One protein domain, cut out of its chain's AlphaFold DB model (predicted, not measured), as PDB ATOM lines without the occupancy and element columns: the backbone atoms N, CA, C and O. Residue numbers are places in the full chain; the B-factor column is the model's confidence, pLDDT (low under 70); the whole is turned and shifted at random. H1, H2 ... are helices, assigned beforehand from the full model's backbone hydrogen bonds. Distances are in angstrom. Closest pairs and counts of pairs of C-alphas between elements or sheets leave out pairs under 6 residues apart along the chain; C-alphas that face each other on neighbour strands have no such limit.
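Overview. This is residues 7 to 126 of the 447 residues of the protein "uncharacterized protein LOC114453585" of Parambassis ranga (Indian glassy fish) (UniProt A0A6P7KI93). Three long helices, H1, H3 and H4, run lengthwise in a loose bundle: H1 has H3 and H4 at its sides, and H3 and H4 are apart. The short helices H2 and H5 sit at one end of the rod, and the loop of residues 81 to 96 extends the other. The printed part has 120 residues with five named helices, in the order H1 to H5, and no named strand, an all-helix domain. It is loose, with a radius of gyration of the C-alphas of 17.7 A, and spans 57 by 27 by 26 A.

Arrangement. The longest helix, H3, residues 55 to 80, touches H1, residues 7 to 29, at a shallow tilt of 23 degrees, opposite ways; their closest C-alphas, Ser 16 and Leu 72, are 6.8 A apart. H1 also touches H4, residues 97 to 118, at a shallow tilt of 19 degrees, the same way; the closest C-alphas, Ala 15 and Cys 104, are 5.3 A apart. H2, residues 40 to 46, is close to H3 but not clearly touching, with the C-alphas of Arg 41 and Gly 55 closest at 7.1 A. H5, residues 121 to 124, is close to H4 but not clearly touching; their closest C-alphas, Leu 116 and Ile 122, are 6.0 A apart. Every O i to N i+4 pair is within hydrogen-bond range in H1, H2 and H4, and 15 of 22 are in H3; H5 is too short for such a pair.

Along the chain. H3 is 40.8 A long, H1 32.4 A and H4 32.0 A, from first to last C-alpha. H1 begins at C-alpha 7 (45.717, -55.883, 93.424), and H5 ends at C-alpha 124 (67.664, -22.520, 104.378).

Size, cuts and confidence. The C-alphas farthest apart, Ala 84 and Glu 124, are 57.0 A apart. The printed part has no cut; the link from H3 to H4 is long. pLDDT is under 70 in 18 residues, among them 48 to 53 and 121 to 126.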
ATOM      1  N   SER A   7      45.120 -57.208  93.627       80.94
ATOM      2  CA  SER A   7      45.717 -55.883  93.424       80.94
ATOM      3  C   SER A   7      45.085 -54.797  94.297       80.94
ATOM      4  O   SER A   7      45.796 -53.948  94.826       80.94
ATOM      5  N   LEU A   8      43.761 -54.819  94.478       78.44
ATOM      6  CA  LEU A   8      43.067 -53.825  95.296       78.44
ATOM      7  C   LEU A   8      43.299 -54.063  96.794       78.44
ATOM      8  O   LEU A   8      43.473 -53.107  97.541       78.44
ATOM      9  N   VAL A   9      43.371 -55.328  97.221       82.44
ATOM     10  CA  VAL A   9      43.772 -55.681  98.592       82.44
ATOM     11  C   VAL A   9      45.190 -55.187  98.873       82.44
ATOM     12  O   VAL A   9      45.405 -54.532  99.888       82.44
ATOM     13  N   LEU A  10      46.137 -55.425  97.961       82.06
ATOM     14  CA  LEU A  10      47.505 -54.915  98.093       82.06
ATOM     15  C   LEU A  10      47.542 -53.384  98.174       82.06
ATOM     16  O   LEU A  10      48.261 -52.841  99.007       82.06
ATOM     17  N   ALA A  11      46.736 -52.687  97.369       82.19
ATOM     18  CA  ALA A  11      46.641 -51.229  97.411       82.19
ATOM     19  C   ALA A  11      46.078 -50.708  98.748       82.19
ATOM     20  O   ALA A  11      46.612 -49.747  99.300       82.19
ATOM     21  N   ILE A  12      45.045 -51.362  99.298       84.12
ATOM     22  CA  ILE A  12      44.483 -51.032 100.620       84.12
ATOM     23  C   ILE A  12      45.521 -51.268 101.717       84.12
ATOM     24  O   ILE A  12      45.701 -50.407 102.576       84.12
ATOM     25  N   VAL A  13      46.213 -52.409 101.691       85.62
ATOM     26  CA  VAL A  13      47.248 -52.747 102.680       85.62
ATOM     27  C   VAL A  13      48.397 -51.743 102.617       85.62
ATOM     28  O   VAL A  13      48.788 -51.212 103.650       85.62
ATOM     29  N   LEU A  14      48.885 -51.408 101.421       86.94
ATOM     30  CA  LEU A  14      49.947 -50.418 101.243       86.94
ATOM     31  C   LEU A  14      49.541 -49.035 101.776       86.94
ATOM     32  O   LEU A  14      50.293 -48.431 102.540       86.94
ATOM     33  N   ALA A  15      48.345 -48.557 101.418       84.50
ATOM     34  CA  ALA A  15      47.825 -47.280 101.907       84.50
ATOM     35  C   ALA A  15      47.654 -47.280 103.433       84.50
ATOM     36  O   ALA A  15      47.989 -46.298 104.091       84.50
ATOM     37  N   SER A  16      47.201 -48.400 104.002       85.06
ATOM     38  CA  SER A  16      47.063 -48.588 105.451       85.06
ATOM     39  C   SER A  16      48.408 -48.498 106.161       85.06
ATOM     40  O   SER A  16      48.543 -47.765 107.138       85.06
ATOM     41  N   THR A  17      49.421 -49.194 105.645       86.62
ATOM     42  CA  THR A  17      50.777 -49.171 106.201       86.62
ATOM     43  C   THR A  17      51.376 -47.768 106.148       86.62
ATOM     44  O   THR A  17      51.899 -47.288 107.154       86.62
ATOM     45  N   LEU A  18      51.258 -47.072 105.012       84.56
ATOM     46  CA  LEU A  18      51.749 -45.697 104.877       84.56
ATOM     47  C   LEU A  18      50.994 -44.719 105.781       84.56
ATOM     48  O   LEU A  18      51.609 -43.815 106.345       84.56
ATOM     49  N   PHE A  19      49.686 -44.904 105.960       86.56
ATOM     50  CA  PHE A  19      48.889 -44.080 106.865       86.56
ATOM     51  C   PHE A  19      49.329 -44.267 108.321       86.56
ATOM     52  O   PHE A  19      49.558 -43.280 109.016       86.56
ATOM     53  N   ILE A  20      49.521 -45.515 108.763       86.94
ATOM     54  CA  ILE A  20      50.021 -45.826 110.111       86.94
ATOM     55  C   ILE A  20      51.417 -45.229 110.317       86.94
ATOM     56  O   ILE A  20      51.667 -44.597 111.341       86.94
ATOM     57  N   LEU A  21      52.310 -45.365 109.335       87.88
ATOM     58  CA  LEU A  21      53.639 -44.759 109.389       87.88
ATOM     59  C   LEU A  21      53.560 -43.229 109.515       87.88
ATOM     60  O   LEU A  21      54.245 -42.641 110.351       87.88
ATOM     61  N   THR A  22      52.687 -42.596 108.726       82.88
ATOM     62  CA  THR A  22      52.426 -41.147 108.773       82.88
ATOM     63  C   THR A  22      51.915 -40.715 110.138       82.88
ATOM     64  O   THR A  22      52.407 -39.736 110.693       82.88
ATOM     65  N   MET A  23      50.989 -41.475 110.713       86.88
ATOM     66  CA  MET A  23      50.457 -41.242 112.052       86.88
ATOM     67  C   MET A  23      51.528 -41.299 113.132       86.88
ATOM     68  O   MET A  23      51.633 -40.379 113.942       86.88
ATOM     69  N   VAL A  24      52.329 -42.364 113.131       86.31
ATOM     70  CA  VAL A  24      53.400 -42.562 114.113       86.31
ATOM     71  C   VAL A  24      54.414 -41.429 114.014       86.31
ATOM     72  O   VAL A  24      54.733 -40.803 115.021       86.31
ATOM     73  N   LEU A  25      54.877 -41.104 112.806       85.44
ATOM     74  CA  LEU A  25      55.866 -40.046 112.616       85.44
ATOM     75  C   LEU A  25      55.301 -38.655 112.926       85.44
ATOM     76  O   LEU A  25      55.997 -37.857 113.541       85.44
ATOM     77  N   SER A  26      54.033 -38.378 112.617       82.75
ATOM     78  CA  SER A  26      53.377 -37.121 113.018       82.75
ATOM     79  C   SER A  26      53.263 -36.997 114.541       82.75
ATOM     80  O   SER A  26      53.496 -35.925 115.100       82.75
ATOM     81  N   ALA A  27      52.950 -38.100 115.229       82.81
ATOM     82  CA  ALA A  27      52.870 -38.144 116.687       82.81
ATOM     83  C   ALA A  27      54.240 -37.981 117.363       82.81
ATOM     84  O   ALA A  27      54.303 -37.413 118.449       82.81
ATOM     85  N   LEU A  28      55.327 -38.436 116.726       82.50
ATOM     86  CA  LEU A  28      56.702 -38.212 117.188       82.50
ATOM     87  C   LEU A  28      57.192 -36.784 116.881       82.50
ATOM     88  O   LEU A  28      57.862 -36.175 117.714       82.50
ATOM     89  N   ALA A  29      56.815 -36.219 115.729       83.50
ATOM     90  CA  ALA A  29      57.183 -34.862 115.313       83.50
ATOM     91  C   ALA A  29      56.546 -33.772 116.186       83.50
ATOM     92  O   ALA A  29      57.147 -32.720 116.422       83.50
ATOM     93  N   ALA A  30      55.327 -34.003 116.679       81.38
ATOM     94  CA  ALA A  30      54.619 -33.040 117.517       81.38
ATOM     95  C   ALA A  30      55.421 -32.642 118.782       81.38
ATOM     96  O   ALA A  30      55.649 -31.445 118.962       81.38
ATOM     97  N   PRO A  31      55.910 -33.583 119.616       82.69
ATOM     98  CA  PRO A  31      56.803 -33.295 120.738       82.69
ATOM     99  C   PRO A  31      58.289 -33.173 120.356       82.69
ATOM    100  O   PRO A  31      59.070 -32.719 121.186       82.69
ATOM    101  N   GLY A  32      58.693 -33.548 119.136       85.56
ATOM    102  CA  GLY A  32      60.100 -33.523 118.714       85.56
ATOM    103  C   GLY A  32      60.905 -34.719 119.224       85.56
ATOM    104  O   GLY A  32      62.046 -34.569 119.649       85.56
ATOM    105  N   ILE A  33      60.291 -35.902 119.242       88.56
ATOM    106  CA  ILE A  33      60.950 -37.156 119.619       88.56
ATOM    107  C   ILE A  33      61.689 -37.713 118.396       88.56
ATOM    108  O   ILE A  33      61.182 -37.639 117.274       88.56
ATOM    109  N   HIS A  34      62.869 -38.307 118.609       86.81
ATOM    110  CA  HIS A  34      63.684 -38.926 117.556       86.81
ATOM    111  C   HIS A  34      62.816 -39.760 116.584       86.81
ATOM    112  O   HIS A  34      62.054 -40.617 117.043       86.81
ATOM    113  N   PRO A  35      62.912 -39.550 115.252       87.94
ATOM    114  CA  PRO A  35      64.020 -38.932 114.497       87.94
ATOM    115  C   PRO A  35      63.981 -37.397 114.335       87.94
ATOM    116  O   PRO A  35      64.840 -36.831 113.644       87.94
ATOM    117  N   PHE A  36      62.998 -36.732 114.939       87.88
ATOM    118  CA  PHE A  36      62.835 -35.279 114.887       87.88
ATOM    119  C   PHE A  36      63.755 -34.594 115.909       87.88
ATOM    120  O   PHE A  36      63.973 -35.128 116.997       87.88
ATOM    121  N   LEU A  37      64.348 -33.459 115.534       87.94
ATOM    122  CA  LEU A  37      65.304 -32.696 116.356       87.94
ATOM    123  C   LEU A  37      64.614 -31.639 117.211       87.94
ATOM    124  O   LEU A  37      65.182 -31.162 118.193       87.94
ATOM    125  N   SER A  38      63.425 -31.202 116.808       84.31
ATOM    126  CA  SER A  38      62.675 -30.168 117.509       84.31
ATOM    127  C   SER A  38      61.184 -30.440 117.425       84.31
ATOM    128  O   SER A  38      60.690 -31.079 116.498       84.31
ATOM    129  N   SER A  39      60.444 -29.959 118.422       85.81
ATOM    130  CA  SER A  39      58.989 -30.042 118.380       85.81
ATOM    131  C   SER A  39      58.462 -29.201 117.217       85.81
ATOM    132  O   SER A  39      58.996 -28.130 116.909       85.81
ATOM    133  N   THR A  40      57.374 -29.653 116.590       80.50
ATOM    134  CA  THR A  40      56.729 -28.900 115.495       80.50
ATOM    135  C   THR A  40      56.360 -27.479 115.941       80.50
ATOM    136  O   THR A  40      56.446 -26.533 115.156       80.50
ATOM    137  N   ARG A  41      56.007 -27.320 117.225       79.12
ATOM    138  CA  ARG A  41      55.718 -26.027 117.848       79.12
ATOM    139  C   ARG A  41      56.954 -25.135 117.941       79.12
ATOM    140  O   ARG A  41      56.866 -23.991 117.524       79.12
ATOM    141  N   ASN A  42      58.086 -25.647 118.424       83.31
ATOM    142  CA  ASN A  42      59.312 -24.853 118.567       83.31
ATOM    143  C   ASN A  42      59.770 -24.289 117.218       83.31
ATOM    144  O   ASN A  42      60.183 -23.139 117.143       83.31
ATOM    145  N   ILE A  43      59.645 -25.082 116.150       79.19
ATOM    146  CA  ILE A  43      59.952 -24.624 114.789       79.19
ATOM    147  C   ILE A  43      58.927 -23.577 114.339       79.19
ATOM    148  O   ILE A  43      59.302 -22.542 113.810       79.19
ATOM    149  N   SER A  44      57.631 -23.796 114.573       75.56
ATOM    150  CA  SER A  44      56.599 -22.809 114.217       75.56
ATOM    151  C   SER A  44      56.753 -21.473 114.960       75.56
ATOM    152  O   SER A  44      56.461 -20.430 114.377       75.56
ATOM    153  N   ASP A  45      57.185 -21.499 116.223       80.62
ATOM    154  CA  ASP A  45      57.369 -20.314 117.073       80.62
ATOM    155  C   ASP A  45      58.586 -19.468 116.633       80.62
ATOM    156  O   ASP A  45      58.647 -18.273 116.915       80.62
ATOM    157  N   GLU A  46      59.526 -20.049 115.884       78.56
ATOM    158  CA  GLU A  46      60.664 -19.340 115.278       78.56
ATOM    159  C   GLU A  46      60.260 -18.539 114.026       78.56
ATOM    160  O   GLU A  46      60.879 -17.526 113.704       78.56
ATOM    161  N   PHE A  47      59.185 -18.950 113.343       72.12
ATOM    162  CA  PHE A  47      58.728 -18.371 112.072       72.12
ATOM    163  C   PHE A  47      57.297 -17.818 112.169       72.12
ATOM    164  O   PHE A  47      56.442 -18.072 111.314       72.12
ATOM    165  N   VAL A  48      57.014 -17.058 113.229       69.75
ATOM    166  CA  VAL A  48      55.695 -16.444 113.446       69.75
ATOM    167  C   VAL A  48      55.415 -15.364 112.396       69.75
ATOM    168  O   VAL A  48      56.203 -14.451 112.165       69.75
ATOM    169  N   THR A  49      54.236 -15.445 111.786       65.12
ATOM    170  CA  THR A  49      53.693 -14.472 110.833       65.12
ATOM    171  C   THR A  49      52.317 -14.001 111.301       65.12
ATOM    172  O   THR A  49      51.716 -14.598 112.193       65.12
ATOM    173  N   GLN A  50      51.759 -12.970 110.660       52.31
ATOM    174  CA  GLN A  50      50.418 -12.451 110.981       52.31
ATOM    175  C   GLN A  50      49.279 -13.469 110.781       52.31
ATOM    176  O   GLN A  50      48.170 -13.236 111.254       52.31
ATOM    177  N   ILE A  51      49.534 -14.580 110.083       55.91
ATOM    178  CA  ILE A  51      48.569 -15.669 109.877       55.91
ATOM    179  C   ILE A  51      48.915 -16.932 110.669       55.91
ATOM    180  O   ILE A  51      48.185 -17.917 110.568       55.91
ATOM    181  N   THR A  52      50.024 -16.940 111.418       65.69
ATOM    182  CA  THR A  52      50.397 -18.092 112.242       65.69
ATOM    183  C   THR A  52      49.348 -18.238 113.342       65.69
ATOM    184  O   THR A  52      49.209 -17.338 114.175       65.69
ATOM    185  N   PRO A  53      48.560 -19.325 113.343       64.69
ATOM    186  CA  PRO A  53      47.502 -19.479 114.317       64.69
ATOM    187  C   PRO A  53      48.100 -19.786 115.689       64.69
ATOM    188  O   PRO A  53      49.201 -20.321 115.817       64.69
ATOM    189  N   SER A  54      47.338 -19.489 116.736       72.94
ATOM    190  CA  SER A  54      47.676 -19.898 118.097       72.94
ATOM    191  C   SER A  54      47.904 -21.412 118.192       72.94
ATOM    192  O   SER A  54      47.189 -22.189 117.564       72.94
ATOM    193  N   GLY A  55      48.840 -21.840 119.043       70.38
ATOM    194  CA  GLY A  55      49.286 -23.238 119.126       70.38
ATOM    195  C   GLY A  55      48.178 -24.291 119.310       70.38
ATOM    196  O   GLY A  55      48.297 -25.401 118.799       70.38
ATOM    197  N   TRP A  56      47.070 -23.951 119.979       74.12
ATOM    198  CA  TRP A  56      45.937 -24.873 120.150       74.12
ATOM    199  C   TRP A  56      45.239 -25.219 118.825       74.12
ATOM    200  O   TRP A  56      44.663 -26.296 118.702       74.12
ATOM    201  N   THR A  57      45.320 -24.356 117.808       73.00
ATOM    202  CA  THR A  57      44.707 -24.579 116.492       73.00
ATOM    203  C   THR A  57      45.316 -25.790 115.774       73.00
ATOM    204  O   THR A  57      44.633 -26.454 114.995       73.00
ATOM    205  N   PHE A  58      46.559 -26.164 116.095       71.75
ATOM    206  CA  PHE A  58      47.192 -27.379 115.571       71.75
ATOM    207  C   PHE A  58      46.581 -28.683 116.121       71.75
ATOM    208  O   PHE A  58      46.849 -29.754 115.578       71.75
ATOM    209  N   ALA A  59      45.677 -28.618 117.108       75.50
ATOM    210  CA  ALA A  59      44.862 -29.762 117.531       75.50
ATOM    211  C   ALA A  59      43.887 -30.257 116.441       75.50
ATOM    212  O   ALA A  59      43.251 -31.296 116.605       75.50
ATOM    213  N   ILE A  60      43.785 -29.566 115.300       75.88
ATOM    214  CA  ILE A  60      43.039 -30.050 114.135       75.88
ATOM    215  C   ILE A  60      43.630 -31.339 113.537       75.88
ATOM    216  O   ILE A  60      42.888 -32.177 113.027       75.88
ATOM    217  N   TRP A  61      44.948 -31.539 113.629       76.12
ATOM    218  CA  TRP A  61      45.632 -32.701 113.054       76.12
ATOM    219  C   TRP A  61      45.144 -34.046 113.607       76.12
ATOM    220  O   TRP A  61      44.751 -34.887 112.798       76.12
ATOM    221  N   PRO A  62      45.085 -34.282 114.936       77.06
ATOM    222  CA  PRO A  62      44.534 -35.530 115.459       77.06
ATOM    223  C   PRO A  62      43.081 -35.762 115.021       77.06
ATOM    224  O   PRO A  62      42.738 -36.899 114.714       77.06
ATOM    225  N   ILE A  63      42.257 -34.713 114.892       77.06
ATOM    226  CA  ILE A  63      40.879 -34.830 114.382       77.06
ATOM    227  C   ILE A  63      40.887 -35.333 112.933       77.06
ATOM    228  O   ILE A  63      40.245 -36.340 112.633       77.06
ATOM    229  N   ILE A  64      41.645 -34.679 112.041       77.25
ATOM    230  CA  ILE A  64      41.792 -35.086 110.631       77.25
ATOM    231  C   ILE A  64      42.202 -36.557 110.550       77.25
ATOM    232  O   ILE A  64      41.578 -37.356 109.850       77.25
ATOM    233  N   TYR A  65      43.226 -36.925 111.311       81.56
ATOM    234  CA  TYR A  65      43.741 -38.279 111.333       81.56
ATOM    235  C   TYR A  65      42.745 -39.303 111.888       81.56
ATOM    236  O   TYR A  65      42.666 -40.408 111.352       81.56
ATOM    237  N   THR A  66      41.933 -38.960 112.893       83.31
ATOM    238  CA  THR A  66      40.846 -39.835 113.363       83.31
ATOM    239  C   THR A  66      39.844 -40.122 112.246       83.31
ATOM    240  O   THR A  66      39.514 -41.283 112.009       83.31
ATOM    241  N   PHE A  67      39.395 -39.105 111.504       79.25
ATOM    242  CA  PHE A  67      38.465 -39.317 110.388       79.25
ATOM    243  C   PHE A  67      39.086 -40.148 109.257       79.25
ATOM    244  O   PHE A  67      38.425 -41.037 108.713       79.25
ATOM    245  N   LEU A  68      40.364 -39.926 108.935       81.25
ATOM    246  CA  LEU A  68      41.090 -40.744 107.958       81.25
ATOM    247  C   LEU A  68      41.245 -42.201 108.424       81.25
ATOM    248  O   LEU A  68      41.079 -43.121 107.622       81.25
ATOM    249  N   ALA A  69      41.482 -42.428 109.719       83.81
ATOM    250  CA  ALA A  69      41.531 -43.767 110.299       83.81
ATOM    251  C   ALA A  69      40.167 -44.471 110.215       83.81
ATOM    252  O   ALA A  69      40.107 -45.645 109.854       83.81
ATOM    253  N   LEU A  70      39.060 -43.762 110.466       83.75
ATOM    254  CA  LEU A  70      37.706 -44.313 110.314       83.75
ATOM    255  C   LEU A  70      37.410 -44.721 108.864       83.75
ATOM    256  O   LEU A  70      36.837 -45.787 108.626       83.75
ATOM    257  N   VAL A  71      37.847 -43.916 107.891       82.88
ATOM    258  CA  VAL A  71      37.764 -44.262 106.462       82.88
ATOM    259  C   VAL A  71      38.566 -45.535 106.178       82.88
ATOM    260  O   VAL A  71      38.058 -46.443 105.520       82.88
ATOM    261  N   LEU A  72      39.782 -45.648 106.717       84.12
ATOM    262  CA  LEU A  72      40.623 -46.835 106.558       84.12
ATOM    263  C   LEU A  72      39.962 -48.091 107.149       84.12
ATOM    264  O   LEU A  72      39.899 -49.126 106.488       84.12
ATOM    265  N   VAL A  73      39.399 -47.991 108.356       85.25
ATOM    266  CA  VAL A  73      38.649 -49.078 109.010       85.25
ATOM    267  C   VAL A  73      37.445 -49.492 108.163       85.25
ATOM    268  O   VAL A  73      37.200 -50.686 107.961       85.25
ATOM    269  N   TYR A  74      36.711 -48.530 107.603       84.62
ATOM    270  CA  TYR A  74      35.610 -48.824 106.690       84.62
ATOM    271  C   TYR A  74      36.087 -49.582 105.437       84.62
ATOM    272  O   TYR A  74      35.461 -50.577 105.056       84.62
ATOM    273  N   LEU A  75      37.211 -49.178 104.836       83.12
ATOM    274  CA  LEU A  75      37.777 -49.827 103.647       83.12
ATOM    275  C   LEU A  75      38.295 -51.242 103.943       83.12
ATOM    276  O   LEU A  75      37.963 -52.176 103.210       83.12
ATOM    277  N   ILE A  76      39.026 -51.428 105.046       84.56
ATOM    278  CA  ILE A  76      39.538 -52.736 105.486       84.56
ATOM    279  C   ILE A  76      38.383 -53.670 105.845       84.56
ATOM    280  O   ILE A  76      38.351 -54.816 105.402       84.56
ATOM    281  N   SER A  77      37.376 -53.189 106.582       85.88
ATOM    282  CA  SER A  77      36.187 -54.000 106.878       85.88
ATOM    283  C   SER A  77      35.451 -54.415 105.598       85.88
ATOM    284  O   SER A  77      34.817 -55.467 105.563       85.88
ATOM    285  N   GLY A  78      35.557 -53.629 104.522       81.94
ATOM    286  CA  GLY A  78      35.036 -53.973 103.204       81.94
ATOM    287  C   GLY A  78      35.644 -55.250 102.613       81.94
ATOM    288  O   GLY A  78      34.950 -55.932 101.861       81.94
ATOM    289  N   ILE A  79      36.880 -55.613 102.987       83.25
ATOM    290  CA  ILE A  79      37.557 -56.861 102.578       83.25
ATOM    291  C   ILE A  79      36.835 -58.085 103.148       83.25
ATOM    292  O   ILE A  79      36.732 -59.109 102.476       83.25
ATOM    293  N   PHE A  80      36.297 -57.967 104.360       84.69
ATOM    294  CA  PHE A  80      35.645 -59.066 105.075       84.69
ATOM    295  C   PHE A  80      34.118 -59.053 104.932       84.69
ATOM    296  O   PHE A  80      33.465 -60.072 105.149       84.69
ATOM    297  N   ARG A  81      33.533 -57.917 104.530       83.81
ATOM    298  CA  ARG A  81      32.087 -57.760 104.337       83.81
ATOM    299  C   ARG A  81      31.669 -58.078 102.903       83.81
ATOM    300  O   ARG A  81      32.310 -57.663 101.937       83.81
ATOM    301  N   LYS A  82      30.544 -58.781 102.770       82.06
ATOM    302  CA  LYS A  82      29.913 -59.117 101.487       82.06
ATOM    303  C   LYS A  82      28.552 -58.442 101.371       82.06
ATOM    304  O   LYS A  82      27.856 -58.269 102.365       82.06
ATOM    305  N   ASN A  83      28.176 -58.098 100.149       79.25
ATOM    306  CA  ASN A  83      26.821 -57.717  99.778       79.25
ATOM    307  C   ASN A  83      26.331 -58.602  98.619       79.25
ATOM    308  O   ASN A  83      27.022 -59.533  98.199       79.25
ATOM    309  N   ALA A  84      25.148 -58.289  98.087       80.44
ATOM    310  CA  ALA A  84      24.530 -59.020  96.980       80.44
ATOM    311  C   ALA A  84      25.408 -59.116  95.709       80.44
ATOM    312  O   ALA A  84      25.193 -60.004  94.890       80.44
ATOM    313  N   TYR A  85      26.405 -58.237  95.550       72.69
ATOM    314  CA  TYR A  85      27.244 -58.116  94.353       72.69
ATOM    315  C   TYR A  85      28.692 -58.599  94.549       72.69
ATOM    316  O   TYR A  85      29.462 -58.644  93.586       72.69
ATOM    317  N   GLY A  86      29.098 -58.947  95.772       80.38
ATOM    318  CA  GLY A  86      30.453 -59.408  96.081       80.38
ATOM    319  C   GLY A  86      31.017 -58.797  97.359       80.38
ATOM    320  O   GLY A  86      30.277 -58.433  98.268       80.38
ATOM    321  N   TYR A  87      32.343 -58.716  97.454       78.69
ATOM    322  CA  TYR A  87      32.988 -58.034  98.574       78.69
ATOM    323  C   TYR A  87      32.763 -56.523  98.484       78.69
ATOM    324  O   TYR A  87      32.925 -55.940  97.413       78.69
ATOM    325  N   VAL A  88      32.435 -55.893  99.610       80.62
ATOM    326  CA  VAL A  88      32.007 -54.484  99.676       80.62
ATOM    327  C   VAL A  88      33.081 -53.520  99.155       80.62
ATOM    328  O   VAL A  88      32.738 -52.498  98.571       80.62
ATOM    329  N   TYR A  89      34.369 -53.852  99.299       74.19
ATOM    330  CA  TYR A  89      35.464 -53.031  98.757       74.19
ATOM    331  C   TYR A  89      35.605 -53.098  97.222       74.19
ATOM    332  O   TYR A  89      36.198 -52.202  96.628       74.19
ATOM    333  N   CYS A  90      35.057 -54.134  96.575       71.88
ATOM    334  CA  CYS A  90      35.103 -54.320  95.118       71.88
ATOM    335  C   CYS A  90      33.776 -53.993  94.425       71.88
ATOM    336  O   CYS A  90      33.772 -53.616  93.253       71.88
ATOM    337  N   SER A  91      32.654 -54.197  95.115       67.62
ATOM    338  CA  SER A  91      31.332 -54.272  94.498       67.62
ATOM    339  C   SER A  91      30.294 -53.541  95.353       67.62
ATOM    340  O   SER A  91      29.900 -54.087  96.378       67.62
ATOM    341  N   PRO A  92      29.795 -52.358  94.953       62.75
ATOM    342  CA  PRO A  92      30.313 -51.528  93.865       62.75
ATOM    343  C   PRO A  92      31.708 -50.982  94.200       62.75
ATOM    344  O   PRO A  92      32.036 -50.779  95.365       62.75
ATOM    345  N   ALA A  93      32.526 -50.715  93.181       63.78
ATOM    346  CA  ALA A  93      33.831 -50.085  93.356       63.78
ATOM    347  C   ALA A  93      33.647 -48.610  93.755       63.78
ATOM    348  O   ALA A  93      33.664 -47.718  92.909       63.78
ATOM    349  N   VAL A  94      33.413 -48.360  95.047       64.56
ATOM    350  CA  VAL A  94      33.251 -47.004  95.597       64.56
ATOM    351  C   VAL A  94      34.577 -46.241  95.543       64.56
ATOM    352  O   VAL A  94      34.584 -45.032  95.339       64.56
ATOM    353  N   VAL A  95      35.702 -46.953  95.685       74.62
ATOM    354  CA  VAL A  95      37.046 -46.371  95.726       74.62
ATOM    355  C   VAL A  95      37.964 -47.088  94.723       74.62
ATOM    356  O   VAL A  95      38.282 -48.261  94.929       74.62
ATOM    357  N   PRO A  96      38.382 -46.428  93.624       75.50
ATOM    358  CA  PRO A  96      39.197 -47.052  92.580       75.50
ATOM    359  C   PRO A  96      40.685 -47.128  92.962       75.50
ATOM    360  O   PRO A  96      41.153 -46.392  93.828       75.50
ATOM    361  N   HIS A  97      41.476 -47.936  92.243       72.56
ATOM    362  CA  HIS A  97      42.938 -48.025  92.424       72.56
ATOM    363  C   HIS A  97      43.645 -46.666  92.386       72.56
ATOM    364  O   HIS A  97      44.569 -46.432  93.162       72.56
ATOM    365  N   GLY A  98      43.183 -45.752  91.526       68.88
ATOM    366  CA  GLY A  98      43.737 -44.400  91.423       68.88
ATOM    367  C   GLY A  98      43.632 -43.600  92.723       68.88
ATOM    368  O   GLY A  98      44.540 -42.835  93.034       68.88
ATOM    369  N   PHE A  99      42.583 -43.823  93.523       78.25
ATOM    370  CA  PHE A  99      42.465 -43.198  94.840       78.25
ATOM    371  C   PHE A  99      43.562 -43.690  95.783       78.25
ATOM    372  O   PHE A  99      44.226 -42.871  96.405       78.25
ATOM    373  N   PHE A 100      43.802 -45.004  95.855       77.06
ATOM    374  CA  PHE A 100      44.859 -45.557  96.708       77.06
ATOM    375  C   PHE A 100      46.246 -45.089  96.266       77.06
ATOM    376  O   PHE A 100      47.049 -44.710  97.108       77.06
ATOM    377  N   GLY A 101      46.505 -45.032  94.956       71.88
ATOM    378  CA  GLY A 101      47.751 -44.470  94.429       71.88
ATOM    379  C   GLY A 101      47.948 -43.003  94.824       71.88
ATOM    380  O   GLY A 101      49.000 -42.640  95.350       71.88
ATOM    381  N   ALA A 102      46.919 -42.169  94.640       68.88
ATOM    382  CA  ALA A 102      46.958 -40.757  95.017       68.88
ATOM    383  C   ALA A 102      47.096 -40.561  96.535       68.88
ATOM    384  O   ALA A 102      47.832 -39.682  96.980       68.88
ATOM    385  N   TRP A 103      46.425 -41.393  97.334       76.75
ATOM    386  CA  TRP A 103      46.497 -41.328  98.788       76.75
ATOM    387  C   TRP A 103      47.876 -41.750  99.304       76.75
ATOM    388  O   TRP A 103      48.457 -41.035 100.114       76.75
ATOM    389  N   CYS A 104      48.454 -42.835  98.779       77.31
ATOM    390  CA  CYS A 104      49.828 -43.238  99.087       77.31
ATOM    391  C   CYS A 104      50.833 -42.129  98.752       77.31
ATOM    392  O   CYS A 104      51.702 -41.827  99.567       77.31
ATOM    393  N   LEU A 105      50.694 -41.494  97.582       74.31
ATOM    394  CA  LEU A 105      51.537 -40.363  97.194       74.31
ATOM    395  C   LEU A 105      51.373 -39.186  98.165       74.31
ATOM    396  O   LEU A 105      52.365 -38.620  98.612       74.31
ATOM    397  N   ASN A 106      50.137 -38.836  98.528       75.50
ATOM    398  CA  ASN A 106      49.861 -37.764  99.482       75.50
ATOM    399  C   ASN A 106      50.485 -38.036 100.862       75.50
ATOM    400  O   ASN A 106      51.122 -37.146 101.420       75.50
ATOM    401  N   LEU A 107      50.364 -39.262 101.376       74.81
ATOM    402  CA  LEU A 107      50.963 -39.677 102.649       74.81
ATOM    403  C   LEU A 107      52.495 -39.652 102.590       74.81
ATOM    404  O   LEU A 107      53.135 -39.133 103.500       74.81
ATOM    405  N   ALA A 108      53.091 -40.128 101.494       73.94
ATOM    406  CA  ALA A 108      54.536 -40.064 101.288       73.94
ATOM    407  C   ALA A 108      55.049 -38.613 101.223       73.94
ATOM    408  O   ALA A 108      56.084 -38.296 101.809       73.94
ATOM    409  N   LEU A 109      54.309 -37.716 100.564       74.50
ATOM    410  CA  LEU A 109      54.628 -36.287 100.529       74.50
ATOM    411  C   LEU A 109      54.464 -35.628 101.904       74.50
ATOM    412  O   LEU A 109      55.288 -34.795 102.270       74.50
ATOM    413  N   ASN A 110      53.443 -36.006 102.679       75.69
ATOM    414  CA  ASN A 110      53.250 -35.520 104.047       75.69
ATOM    415  C   ASN A 110      54.403 -35.957 104.966       75.69
ATOM    416  O   ASN A 110      54.940 -35.138 105.707       75.69
ATOM    417  N   LEU A 111      54.848 -37.208 104.845       76.50
ATOM    418  CA  LEU A 111      56.038 -37.710 105.529       76.50
ATOM    419  C   LEU A 111      57.297 -36.942 105.128       76.50
ATOM    420  O   LEU A 111      58.033 -36.478 105.996       76.50
ATOM    421  N   GLY A 112      57.524 -36.762 103.824       74.94
ATOM    422  CA  GLY A 112      58.640 -35.962 103.322       74.94
ATOM    423  C   GLY A 112      58.610 -34.535 103.872       74.94
ATOM    424  O   GLY A 112      59.636 -34.023 104.313       74.94
ATOM    425  N   TRP A 113      57.426 -33.923 103.925       75.12
ATOM    426  CA  TRP A 113      57.235 -32.599 104.505       75.12
ATOM    427  C   TRP A 113      57.611 -32.544 105.988       75.12
ATOM    428  O   TRP A 113      58.327 -31.626 106.366       75.12
ATOM    429  N   LEU A 114      57.212 -33.523 106.811       73.81
ATOM    430  CA  LEU A 114      57.554 -33.552 108.242       73.81
ATOM    431  C   LEU A 114      59.070 -33.539 108.476       73.81
ATOM    432  O   LEU A 114      59.561 -32.767 109.296       73.81
ATOM    433  N   PHE A 115      59.820 -34.359 107.735       80.12
ATOM    434  CA  PHE A 115      61.281 -34.396 107.850       80.12
ATOM    435  C   PHE A 115      61.940 -33.122 107.317       80.12
ATOM    436  O   PHE A 115      62.876 -32.610 107.928       80.12
ATOM    437  N   LEU A 116      61.458 -32.587 106.192       76.62
ATOM    438  CA  LEU A 116      61.989 -31.345 105.626       76.62
ATOM    439  C   LEU A 116      61.701 -30.130 106.521       76.62
ATOM    440  O   LEU A 116      62.548 -29.242 106.626       76.62
ATOM    441  N   TRP A 117      60.529 -30.102 107.159       74.75
ATOM    442  CA  TRP A 117      60.126 -29.086 108.127       74.75
ATOM    443  C   TRP A 117      61.002 -29.137 109.380       74.75
ATOM    444  O   TRP A 117      61.562 -28.116 109.767       74.75
ATOM    445  N   ASP A 118      61.199 -30.327 109.955       80.12
ATOM    446  CA  ASP A 118      62.042 -30.520 111.143       80.12
ATOM    447  C   ASP A 118      63.494 -30.084 110.935       80.12
ATOM    448  O   ASP A 118      64.091 -29.422 111.780       80.12
ATOM    449  N   ARG A 119      64.053 -30.409 109.769       81.38
ATOM    450  CA  ARG A 119      65.424 -30.039 109.412       81.38
ATOM    451  C   ARG A 119      65.572 -28.585 108.968       81.38
ATOM    452  O   ARG A 119      66.656 -28.210 108.538       81.38
ATOM    453  N   LYS A 120      64.493 -27.791 108.993       71.00
ATOM    454  CA  LYS A 120      64.449 -26.411 108.476       71.00
ATOM    455  C   LYS A 120      64.952 -26.278 107.027       71.00
ATOM    456  O   LYS A 120      65.191 -25.173 106.544       71.00
ATOM    457  N   PHE A 121      65.036 -27.383 106.276       61.94
ATOM    458  CA  PHE A 121      65.510 -27.392 104.887       61.94
ATOM    459  C   PHE A 121      64.581 -26.610 103.956       61.94
ATOM    460  O   PHE A 121      65.019 -26.114 102.921       61.94
ATOM    461  N   ILE A 122      63.307 -26.476 104.337       51.94
ATOM    462  CA  ILE A 122      62.319 -25.645 103.636       51.94
ATOM    463  C   ILE A 122      62.694 -24.149 103.699       51.94
ATOM    464  O   ILE A 122      62.225 -23.383 102.862       51.94
ATOM    465  N   LEU A 123      63.552 -23.742 104.644       47.19
ATOM    466  CA  LEU A 123      63.836 -22.344 104.977       47.19
ATOM    467  C   LEU A 123      65.280 -21.924 104.645       47.19
ATOM    468  O   LEU A 123      65.484 -20.796 104.211       47.19
ATOM    469  N   GLU A 124      66.267 -22.822 104.759       41.53
ATOM    470  CA  GLU A 124      67.664 -22.520 104.378       41.53
ATOM    471  C   GLU A 124      67.915 -22.603 102.861       41.53
ATOM    472  O   GLU A 124      68.736 -21.865 102.319       41.53
ATOM    473  N   ASN A 125      67.163 -23.444 102.142       41.38
ATOM    474  CA  ASN A 125      67.206 -23.514 100.683       41.38
ATOM    475  C   ASN A 125      65.947 -22.872 100.097       41.38
ATOM    476  O   ASN A 125      64.920 -23.529  99.905       41.38
ATOM    477  N   PHE A 126      66.067 -21.594  99.726       40.22
ATOM    478  CA  PHE A 126      65.047 -20.716  99.115       40.22
ATOM    479  C   PHE A 126      64.330 -21.290  97.860       40.22
ATOM    480  O   PHE A 126      63.428 -20.674  97.290       40.22
TER     481      PHE A 126